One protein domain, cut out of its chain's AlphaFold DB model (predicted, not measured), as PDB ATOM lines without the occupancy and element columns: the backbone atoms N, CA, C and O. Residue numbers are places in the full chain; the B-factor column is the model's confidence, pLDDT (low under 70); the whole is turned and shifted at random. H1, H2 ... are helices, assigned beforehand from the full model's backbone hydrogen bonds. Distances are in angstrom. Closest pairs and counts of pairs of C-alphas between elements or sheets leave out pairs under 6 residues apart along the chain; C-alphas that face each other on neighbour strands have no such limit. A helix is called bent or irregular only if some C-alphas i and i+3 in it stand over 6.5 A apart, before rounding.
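This is residues 141 to 217 of the 399 residues of an uncharacterized protein of Galerina marginata (strain CBS 339.88) (UniProt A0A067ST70). A short helix, H2, and a longer one, H3, make a helical hairpin, and a long helix, H1, sharply kinked near residue 160, meets H3 with its last residues, while its long part before the kink runs out past the end of H3; a tail with no named element, residues 197 to 217, folds back from the end of H3 toward H1. H1 meets H3 with its last residues, 164 to 166, while residues 141 to 146, of which 143 to 146 belong to H1, stick out free. The printed part has 77 residues with three named helices, in the order H1, H2, H3, and no named strand; the class is all helix. It is only just loose, close to compact, with a radius of gyration of the C-alphas of 13.8 A, and spans 41 by 29 by 20 A.

H1, residues 143 to 166, is irregular, with C-alphas 160 and 163 8.9 A apart, and has a kink of 87 degrees near residue 160. H2, residues 169 to 177, is close to H1 but not clearly touching; their closest C-alphas, of Met 164 and Gly 170, are 5.2 A apart. H3, residues 180 to 196, touches H2 with residues 180 to 186 alone, closest at the C-alphas of Gly 170 and Tyr 182, 4.8 A. The two form a helical hairpin at a shallow tilt of 24 degrees, opposite ways. H1 touches H3 with residues 164 to 166 alone, and H3 touches H1 with residues 185 to 190 alone; the C-alphas of Thr 165 and Gly 189 are closest, 4.6 A. Every O i to N i+4 pair is within hydrogen-bond range in H2 and H3, but 16 of 20 in H1.

H1 begins at C-alpha 143 (91.574, 86.474, 122.422) and measures 27.6 A from first to last C-alpha. H2 measures 11.9 A. H3 measures 23.9 A and ends at C-alpha 196 (100.026, 96.010, 110.930).

The C-alphas of Ala 141 and Leu 176 are the two farthest apart, 44.5 A. The printed part has no cut, and both links between helices are tight. Mean pLDDT of the printed part is 79.6; residues 141 to 148 and 150 to 167 are under 70.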
ATOM      1  N   ALA A 141      85.101  85.070 122.333       43.78
ATOM      2  CA  ALA A 141      85.535  84.469 123.591       43.78
ATOM      3  C   ALA A 141      87.019  84.049 123.624       43.78
ATOM      4  O   ALA A 141      87.551  83.834 124.712       43.78
ATOM      5  N   ALA A 142      87.722  83.982 122.486       53.84
ATOM      6  CA  ALA A 142      89.106  83.505 122.438       53.84
ATOM      7  C   ALA A 142      90.075  84.572 121.900       53.84
ATOM      8  O   ALA A 142      90.365  84.657 120.708       53.84
ATOM      9  N   ARG A 143      90.610  85.414 122.797       51.81
ATOM     10  CA  ARG A 143      91.574  86.474 122.422       51.81
ATOM     11  C   ARG A 143      92.852  85.927 121.776       51.81
ATOM     12  O   ARG A 143      93.415  86.600 120.916       51.81
ATOM     13  N   ASN A 144      93.282  84.725 122.159       55.16
ATOM     14  CA  ASN A 144      94.476  84.085 121.600       55.16
ATOM     15  C   ASN A 144      94.220  83.544 120.181       55.16
ATOM     16  O   ASN A 144      95.096  83.638 119.322       55.16
ATOM     17  N   ASP A 145      92.993  83.106 119.894       61.75
ATOM     18  CA  ASP A 145      92.614  82.569 118.581       61.75
ATOM     19  C   ASP A 145      92.488  83.670 117.532       61.75
ATOM     20  O   ASP A 145      92.692  83.430 116.348       61.75
ATOM     21  N   TYR A 146      92.210  84.908 117.945       63.56
ATOM     22  CA  TYR A 146      92.113  86.034 117.020       63.56
ATOM     23  C   TYR A 146      93.481  86.488 116.482       63.56
ATOM     24  O   TYR A 146      93.597  86.842 115.308       63.56
ATOM     25  N   ALA A 147      94.528  86.462 117.315       64.50
ATOM     26  CA  ALA A 147      95.896  86.743 116.872       64.50
ATOM     27  C   ALA A 147      96.407  85.641 115.931       64.50
ATOM     28  O   ALA A 147      96.929  85.940 114.858       64.50
ATOM     29  N   GLN A 148      96.150  84.377 116.277       66.69
ATOM     30  CA  GLN A 148      96.493  83.231 115.438       66.69
ATOM     31  C   GLN A 148      95.717  83.238 114.112       66.69
ATOM     32  O   GLN A 148      96.316  83.091 113.052       66.69
ATOM     33  N   TRP A 149      94.411  83.522 114.138       76.38
ATOM     34  CA  TRP A 149      93.584  83.670 112.937       76.38
ATOM     35  C   TRP A 149      94.086  84.791 112.021       76.38
ATOM     36  O   TRP A 149      94.104  84.619 110.804       76.38
ATOM     37  N   LYS A 150      94.559  85.918 112.575       67.50
ATOM     38  CA  LYS A 150      95.209  86.979 111.788       67.50
ATOM     39  C   LYS A 150      96.483  86.483 111.110       67.50
ATOM     40  O   LYS A 150      96.665  86.762 109.927       67.50
ATOM     41  N   CYS A 151      97.327  85.733 111.819       67.19
ATOM     42  CA  CYS A 151      98.555  85.180 111.247       67.19
ATOM     43  C   CYS A 151      98.271  83.998 110.271       67.19
ATOM     44  O   CYS A 151      99.009  83.783 109.312       67.19
ATOM     45  N   ASP A 152      97.160  83.273 110.405       64.56
ATOM     46  CA  ASP A 152      96.769  82.216 109.456       64.56
ATOM     47  C   ASP A 152      96.063  82.780 108.212       64.56
ATOM     48  O   ASP A 152      96.320  82.340 107.087       64.56
ATOM     49  N   PHE A 153      95.271  83.842 108.370       65.56
ATOM     50  CA  PHE A 153      94.822  84.676 107.256       65.56
ATOM     51  C   PHE A 153      96.013  85.350 106.557       65.56
ATOM     52  O   PHE A 153      96.017  85.471 105.331       65.56
ATOM     53  N   PHE A 154      97.055  85.749 107.297       62.84
ATOM     54  CA  PHE A 154      98.322  86.248 106.748       62.84
ATOM     55  C   PHE A 154      98.973  85.190 105.851       62.84
ATOM     56  O   PHE A 154      99.249  85.494 104.693       62.84
ATOM     57  N   LYS A 155      99.131  83.949 106.333       63.81
ATOM     58  CA  LYS A 155      99.690  82.835 105.544       63.81
ATOM     59  C   LYS A 155      98.849  82.505 104.312       63.81
ATOM     60  O   LYS A 155      99.396  82.223 103.254       63.81
ATOM     61  N   TRP A 156      97.520  82.536 104.420       64.19
ATOM     62  CA  TRP A 156      96.653  82.266 103.271       64.19
ATOM     63  C   TRP A 156      96.646  83.415 102.252       64.19
ATOM     64  O   TRP A 156      96.705  83.184 101.045       64.19
ATOM     65  N   SER A 157      96.595  84.664 102.723       51.69
ATOM     66  CA  SER A 157      96.599  85.844 101.855       51.69
ATOM     67  C   SER A 157      97.943  86.050 101.163       51.69
ATOM     68  O   SER A 157      97.931  86.423  99.994       51.69
ATOM     69  N   SER A 158      99.073  85.746 101.808       51.78
ATOM     70  CA  SER A 158     100.380  85.745 101.143       51.78
ATOM     71  C   SER A 158     100.410  84.710 100.009       51.78
ATOM     72  O   SER A 158     100.727  85.053  98.876       51.78
ATOM     73  N   TYR A 159      99.878  83.504 100.247       43.41
ATOM     74  CA  TYR A 159      99.819  82.422  99.251       43.41
ATOM     75  C   TYR A 159      98.927  82.703  98.021       43.41
ATOM     76  O   TYR A 159      99.116  82.114  96.954       43.41
ATOM     77  N   VAL A 160      97.913  83.567  98.157       42.47
ATOM     78  CA  VAL A 160      96.934  83.866  97.090       42.47
ATOM     79  C   VAL A 160      97.181  85.234  96.423       42.47
ATOM     80  O   VAL A 160      96.667  85.463  95.329       42.47
ATOM     81  N   ARG A 161      97.968  86.144  97.023       54.69
ATOM     82  CA  ARG A 161      98.043  87.570  96.619       54.69
ATOM     83  C   ARG A 161      99.435  88.230  96.671       54.69
ATOM     84  O   ARG A 161      99.510  89.453  96.546       54.69
ATOM     85  N   GLU A 162     100.515  87.466  96.825       46.44
ATOM     86  CA  GLU A 162     101.872  87.996  97.070       46.44
ATOM     87  C   GLU A 162     102.341  89.102  96.098       46.44
ATOM     88  O   GLU A 162     102.899  90.091  96.564       46.44
ATOM     89  N   ASP A 163     102.000  89.048  94.805       47.62
ATOM     90  CA  ASP A 163     102.501  90.042  93.836       47.62
ATOM     91  C   ASP A 163     101.666  91.331  93.722       47.62
ATOM     92  O   ASP A 163     102.188  92.383  93.341       47.62
ATOM     93  N   MET A 164     100.360  91.282  94.024       43.75
ATOM     94  CA  MET A 164      99.456  92.419  93.765       43.75
ATOM     95  C   MET A 164      99.276  93.351  94.962       43.75
ATOM     96  O   MET A 164      99.135  94.560  94.784       43.75
ATOM     97  N   THR A 165      99.269  92.802  96.180       54.78
ATOM     98  CA  THR A 165      99.059  93.594  97.406       54.78
ATOM     99  C   THR A 165     100.334  94.195  97.982       54.78
ATOM    100  O   THR A 165     100.233  95.173  98.716       54.78
ATOM    101  N   ARG A 166     101.509  93.618  97.695       54.78
ATOM    102  CA  ARG A 166     102.768  94.022  98.339       54.78
ATOM    103  C   ARG A 166     103.518  95.120  97.582       54.78
ATOM    104  O   ARG A 166     104.141  95.952  98.218       54.78
ATOM    105  N   ASN A 167     103.385  95.163  96.255       59.31
ATOM    106  CA  ASN A 167     104.245  95.982  95.389       59.31
ATOM    107  C   ASN A 167     103.544  97.223  94.806       59.31
ATOM    108  O   ASN A 167     103.914  97.676  93.728       59.31
ATOM    109  N   GLY A 168     102.423  97.678  95.383       70.31
ATOM    110  CA  GLY A 168     101.642  98.803  94.829       70.31
ATOM    111  C   GLY A 168     101.029  98.563  93.432       70.31
ATOM    112  O   GLY A 168     100.268  99.390  92.924       70.31
ATOM    113  N   SER A 169     101.285  97.405  92.814       86.88
ATOM    114  CA  SER A 169     100.887  97.070  91.445       86.88
ATOM    115  C   SER A 169      99.368  97.019  91.268       86.88
ATOM    116  O   SER A 169      98.868  97.354  90.195       86.88
ATOM    117  N   GLY A 170      98.613  96.701  92.327       90.75
ATOM    118  CA  GLY A 170      97.153  96.813  92.337       90.75
ATOM    119  C   GLY A 170      96.659  98.232  92.031       90.75
ATOM    120  O   GLY A 170      95.775  98.398  91.196       90.75
ATOM    121  N   ALA A 171      97.263  99.265  92.628       90.00
ATOM    122  CA  ALA A 171      96.865 100.656  92.392       90.00
ATOM    123  C   ALA A 171      97.231 101.112  90.972       90.00
ATOM    124  O   ALA A 171      96.456 101.802  90.306       90.00
ATOM    125  N   TYR A 172      98.394 100.682  90.479       90.81
ATOM    126  CA  TYR A 172      98.813 100.952  89.108       90.81
ATOM    127  C   TYR A 172      97.876 100.300  88.080       90.81
ATOM    128  O   TYR A 172      97.372 100.978  87.182       90.81
ATOM    129  N   LEU A 173      97.576  99.007  88.243       92.56
ATOM    130  CA  LEU A 173      96.643  98.280  87.380       92.56
ATOM    131  C   LEU A 173      95.233  98.869  87.465       92.56
ATOM    132  O   LEU A 173      94.591  99.057  86.436       92.56
ATOM    133  N   ALA A 174      94.764  99.236  88.656       93.75
ATOM    134  CA  ALA A 174      93.494  99.934  88.818       93.75
ATOM    135  C   ALA A 174      93.414 101.207  87.960       93.75
ATOM    136  O   ALA A 174      92.414 101.410  87.276       93.75
ATOM    137  N   GLY A 175      94.473 102.021  87.945       91.00
ATOM    138  CA  GLY A 175      94.534 103.235  87.129       91.00
ATOM    139  C   GLY A 175      94.584 102.968  85.622       91.00
ATOM    140  O   GLY A 175      93.985 103.716  84.855       91.00
ATOM    141  N   LEU A 176      95.267 101.904  85.188       94.25
ATOM    142  CA  LEU A 176      95.394 101.579  83.764       94.25
ATOM    143  C   LEU A 176      94.136 100.955  83.158       94.25
ATOM    144  O   LEU A 176      93.772 101.287  82.033       94.25
ATOM    145  N   ILE A 177      93.517 100.001  83.860       95.62
ATOM    146  CA  ILE A 177      92.445  99.161  83.299       95.62
ATOM    147  C   ILE A 177      91.094  99.334  83.998       95.62
ATOM    148  O   ILE A 177      90.121  98.707  83.588       95.62
ATOM    149  N   GLY A 178      90.999 100.172  85.038       92.38
ATOM    150  CA  GLY A 178      89.728 100.545  85.674       92.38
ATOM    151  C   GLY A 178      88.983  99.401  86.374       92.38
ATOM    152  O   GLY A 178      87.802  99.531  86.689       92.38
ATOM    153  N   GLY A 179      89.631  98.254  86.600       94.12
ATOM    154  CA  GLY A 179      88.985  97.084  87.192       94.12
ATOM    155  C   GLY A 179      88.848  97.198  88.712       94.12
ATOM    156  O   GLY A 179      89.862  97.263  89.409       94.12
ATOM    157  N   LEU A 180      87.615  97.114  89.229       94.00
ATOM    158  CA  LEU A 180      87.313  97.189  90.672       94.00
ATOM    159  C   LEU A 180      88.140  96.209  91.512       94.00
ATOM    160  O   LEU A 180      88.653  96.579  92.557       94.00
ATOM    161  N   LYS A 181      88.392  94.997  91.007       94.69
ATOM    162  CA  LYS A 181      89.216  94.001  91.710       94.69
ATOM    163  C   LYS A 181      90.641  94.478  92.035       94.69
ATOM    164  O   LYS A 181      91.215  94.035  93.024       94.69
ATOM    165  N   TYR A 182      91.224  95.350  91.207       93.75
ATOM    166  CA  TYR A 182      92.564  95.897  91.437       93.75
ATOM    167  C   TYR A 182      92.527  97.038  92.450       93.75
ATOM    168  O   TYR A 182      93.430  97.143  93.278       93.75
ATOM    169  N   ILE A 183      91.454  97.834  92.427       91.94
ATOM    170  CA  ILE A 183      91.175  98.857  93.439       91.94
ATOM    171  C   ILE A 183      91.004  98.184  94.802       91.94
ATOM    172  O   ILE A 183      91.700  98.539  95.747       91.94
ATOM    173  N   ASP A 184      90.162  97.153  94.886       93.62
ATOM    174  CA  ASP A 184      89.917  96.410  96.123       93.62
ATOM    175  C   ASP A 184      91.201  95.760  96.646       93.62
ATOM    176  O   ASP A 184      91.505  95.842  97.837       93.62
ATOM    177  N   ALA A 185      92.003  95.157  95.760       91.75
ATOM    178  CA  ALA A 185      93.300  94.604  96.133       91.75
ATOM    179  C   ALA A 185      94.243  95.684  96.691       91.75
ATOM    180  O   ALA A 185      94.847  95.470  97.742       91.75
ATOM    181  N   ALA A 186      94.335  96.847  96.040       91.56
ATOM    182  CA  ALA A 186      95.152  97.964  96.508       91.56
ATOM    183  C   ALA A 186      94.680  98.492  97.873       91.56
ATOM    184  O   ALA A 186      95.496  98.663  98.777       91.56
ATOM    185  N   ILE A 187      93.368  98.678  98.054       93.06
ATOM    186  CA  ILE A 187      92.766  99.139  99.314       93.06
ATOM    187  C   ILE A 187      93.058  98.150 100.444       93.06
ATOM    188  O   ILE A 187      93.475  98.562 101.528       93.06
ATOM    189  N   ILE A 188      92.871  96.849 100.206       93.75
ATOM    190  CA  ILE A 188      93.138  95.807 101.205       93.75
ATOM    191  C   ILE A 188      94.627  95.790 101.580       93.75
ATOM    192  O   ILE A 188      94.952  95.720 102.768       93.75
ATOM    193  N   GLY A 189      95.524  95.884 100.593       91.00
ATOM    194  CA  GLY A 189      96.973  95.929 100.813       91.00
ATOM    195  C   GLY A 189      97.397  97.140 101.643       91.00
ATOM    196  O   GLY A 189      98.035  96.982 102.686       91.00
ATOM    197  N   ALA A 190      96.959  98.334 101.243       91.50
ATOM    198  CA  ALA A 190      97.275  99.573 101.946       91.50
ATOM    199  C   ALA A 190      96.703  99.593 103.373       91.50
ATOM    200  O   ALA A 190      97.398  99.950 104.323       91.50
ATOM    201  N   THR A 191      95.460  99.132 103.550       93.50
ATOM    202  CA  THR A 191      94.814  99.035 104.868       93.50
ATOM    203  C   THR A 191      95.571  98.085 105.792       93.50
ATOM    204  O   THR A 191      95.734  98.372 106.978       93.50
ATOM    205  N   ARG A 192      96.070  96.959 105.268       91.06
ATOM    206  CA  ARG A 192      96.891  96.027 106.045       91.06
ATOM    207  C   ARG A 192      98.185  96.683 106.499       91.06
ATOM    208  O   ARG A 192      98.465  96.636 107.688       91.06
ATOM    209  N   ILE A 193      98.932  97.315 105.597       91.56
ATOM    210  CA  ILE A 193     100.213  97.943 105.949       91.56
ATOM    211  C   ILE A 193     100.008  99.072 106.963       91.56
ATOM    212  O   ILE A 193     100.718  99.118 107.963       91.56
ATOM    213  N   LYS A 194      98.953  99.880 106.805       91.69
ATOM    214  CA  LYS A 194      98.553 100.895 107.791       91.69
ATOM    215  C   LYS A 194      98.244 100.319 109.173       91.69
ATOM    216  O   LYS A 194      98.586 100.932 110.179       91.69
ATOM    217  N   ASN A 195      97.613  99.149 109.232       91.56
ATOM    218  CA  ASN A 195      97.168  98.557 110.492       91.56
ATOM    219  C   ASN A 195      98.212  97.658 111.163       91.56
ATOM    220  O   ASN A 195      98.222  97.571 112.391       91.56
ATOM    221  N   SER A 196      99.043  96.954 110.392       91.50
ATOM    222  CA  SER A 196     100.026  96.010 110.930       91.50
ATOM    223  C   SER A 196     101.438  96.572 110.886       91.50
ATOM    224  O   SER A 196     102.135  96.505 111.890       91.50
ATOM    225  N   ASN A 197     101.849  97.226 109.803       92.31
ATOM    226  CA  ASN A 197     103.261  97.486 109.530       92.31
ATOM    227  C   ASN A 197     103.673  98.966 109.622       92.31
ATOM    228  O   ASN A 197     104.737  99.343 109.140       92.31
ATOM    229  N   ILE A 198     102.845  99.794 110.266       93.19
ATOM    230  CA  ILE A 198     103.152 101.185 110.612       93.19
ATOM    231  C   ILE A 198     103.197 101.343 112.141       93.19
ATOM    232  O   ILE A 198     102.358 100.809 112.880       93.19
ATOM    233  N   ASN A 199     104.218 102.037 112.651       91.44
ATOM    234  CA  ASN A 199     104.343 102.340 114.078       91.44
ATOM    235  C   ASN A 199     103.533 103.600 114.471       91.44
ATOM    236  O   ASN A 199     102.900 104.250 113.644       91.44
ATOM    237  N   ARG A 200     103.553 103.981 115.757       91.50
ATOM    238  CA  ARG A 200     102.804 105.159 116.252       91.50
ATOM    239  C   ARG A 200     103.320 106.503 115.728       91.50
ATOM    240  O   ARG A 200     102.635 107.510 115.867       91.50
ATOM    241  N   GLU A 201     104.515 106.526 115.156       90.19
ATOM    242  CA  GLU A 201     105.137 107.710 114.560       90.19
ATOM    243  C   GLU A 201     104.833 107.817 113.059       90.19
ATOM    244  O   GLU A 201     105.334 108.723 112.396       90.19
ATOM    245  N   ASN A 202     103.966 106.934 112.547       89.25
ATOM    246  CA  ASN A 202     103.648 106.754 111.136       89.25
ATOM    247  C   ASN A 202     104.836 106.284 110.292       89.25
ATOM    248  O   ASN A 202     104.881 106.599 109.114       89.25
ATOM    249  N   ILE A 203     105.781 105.541 110.870       89.38
ATOM    250  CA  ILE A 203     106.923 104.962 110.155       89.38
ATOM    251  C   ILE A 203     106.572 103.542 109.711       89.38
ATOM    252  O   ILE A 203     106.096 102.749 110.531       89.38
ATOM    253  N   ILE A 204     106.842 103.216 108.446       90.81
ATOM    254  CA  ILE A 204     106.743 101.842 107.946       90.81
ATOM    255  C   ILE A 204     107.923 101.027 108.434       90.81
ATOM    256  O   ILE A 204     109.073 101.444 108.347       90.81
ATOM    257  N   LEU A 205     107.609  99.856 108.967       92.94
ATOM    258  CA  LEU A 205     108.588  98.900 109.443       92.94
ATOM    259  C   LEU A 205     108.960  97.954 108.295       92.94
ATOM    260  O   LEU A 205     108.096  97.539 107.528       92.94
ATOM    261  N   ASN A 206     110.231  97.584 108.190       91.25
ATOM    262  CA  ASN A 206     110.738  96.717 107.123       91.25
ATOM    263  C   ASN A 206     110.008  95.364 107.006       91.25
ATOM    264  O   ASN A 206     109.722  94.879 105.913       91.25
ATOM    265  N   SER A 207     109.673  94.717 108.125       92.25
ATOM    266  CA  SER A 207     109.043  93.394 108.066       92.25
ATOM    267  C   SER A 207     108.124  93.070 109.234       92.25
ATOM    268  O   SER A 207     108.241  93.596 110.340       92.25
ATOM    269  N   GLU A 208     107.223  92.128 108.967       93.62
ATOM    270  CA  GLU A 208     106.385  91.446 109.943       93.62
ATOM    271  C   GLU A 208     106.672  89.942 109.827       93.62
ATOM    272  O   GLU A 208     106.580  89.357 108.743       93.62
ATOM    273  N   SER A 209     107.065  89.323 110.935       92.38
ATOM    274  CA  SER A 209     107.330  87.893 111.042       92.38
ATOM    275  C   SER A 209     106.047  87.105 110.797       92.38
ATOM    276  O   SER A 209     105.049  87.270 111.494       92.38
ATOM    277  N   ALA A 210     106.074  86.185 109.834       89.62
ATOM    278  CA  ALA A 210     104.929  85.318 109.552       89.62
ATOM    279  C   ALA A 210     104.645  84.298 110.675       89.62
ATOM    280  O   ALA A 210     103.585  83.666 110.678       89.62
ATOM    281  N   ALA A 211     105.602  84.084 111.587       92.44
ATOM    282  CA  ALA A 211     105.482  83.102 112.658       92.44
ATOM    283  C   ALA A 211     104.615  83.617 113.814       92.44
ATOM    284  O   ALA A 211     103.803  82.867 114.349       92.44
ATOM    285  N   ASP A 212     104.780  84.886 114.176       93.50
ATOM    286  CA  ASP A 212     104.220  85.472 115.397       93.50
ATOM    287  C   ASP A 212     103.720  86.912 115.213       93.50
ATOM    288  O   ASP A 212     103.334  87.566 116.183       93.50
ATOM    289  N   CYS A 213     103.717  87.416 113.977       91.69
ATOM    290  CA  CYS A 213     103.318  88.775 113.641       91.69
ATOM    291  C   CYS A 213     104.138  89.849 114.408       91.69
ATOM    292  O   CYS A 213     103.721  91.004 114.539       91.69
ATOM    293  N   THR A 214     105.329  89.489 114.917       94.81
ATOM    294  CA  THR A 214     106.277  90.463 115.469       94.81
ATOM    295  C   THR A 214     106.839  91.321 114.348       94.81
ATOM    296  O   THR A 214     107.016  90.875 113.218       94.81
ATOM    297  N   ARG A 215     107.085  92.593 114.645       93.25
ATOM    298  CA  ARG A 215     107.478  93.586 113.644       93.25
ATOM    299  C   ARG A 215     108.944  93.924 113.815       93.25
ATOM    300  O   ARG A 215     109.434  93.935 114.946       93.25
ATOM    301  N   SER A 216     109.625  94.226 112.716       93.31
ATOM    302  CA  SER A 216     110.990  94.736 112.778       93.31
ATOM    303  C   SER A 216     111.038  96.019 113.604       93.31
ATOM    304  O   SER A 216     110.069  96.782 113.689       93.31
ATOM    305  N   THR A 217     112.175  96.266 114.241       90.75
ATOM    306  CA  THR A 217     112.377  97.491 115.010       90.75
ATOM    307  C   THR A 217     112.363  98.706 114.084       90.75
ATOM    308  O   THR A 217     112.803  98.638 112.939       90.75
TER     309      THR A 217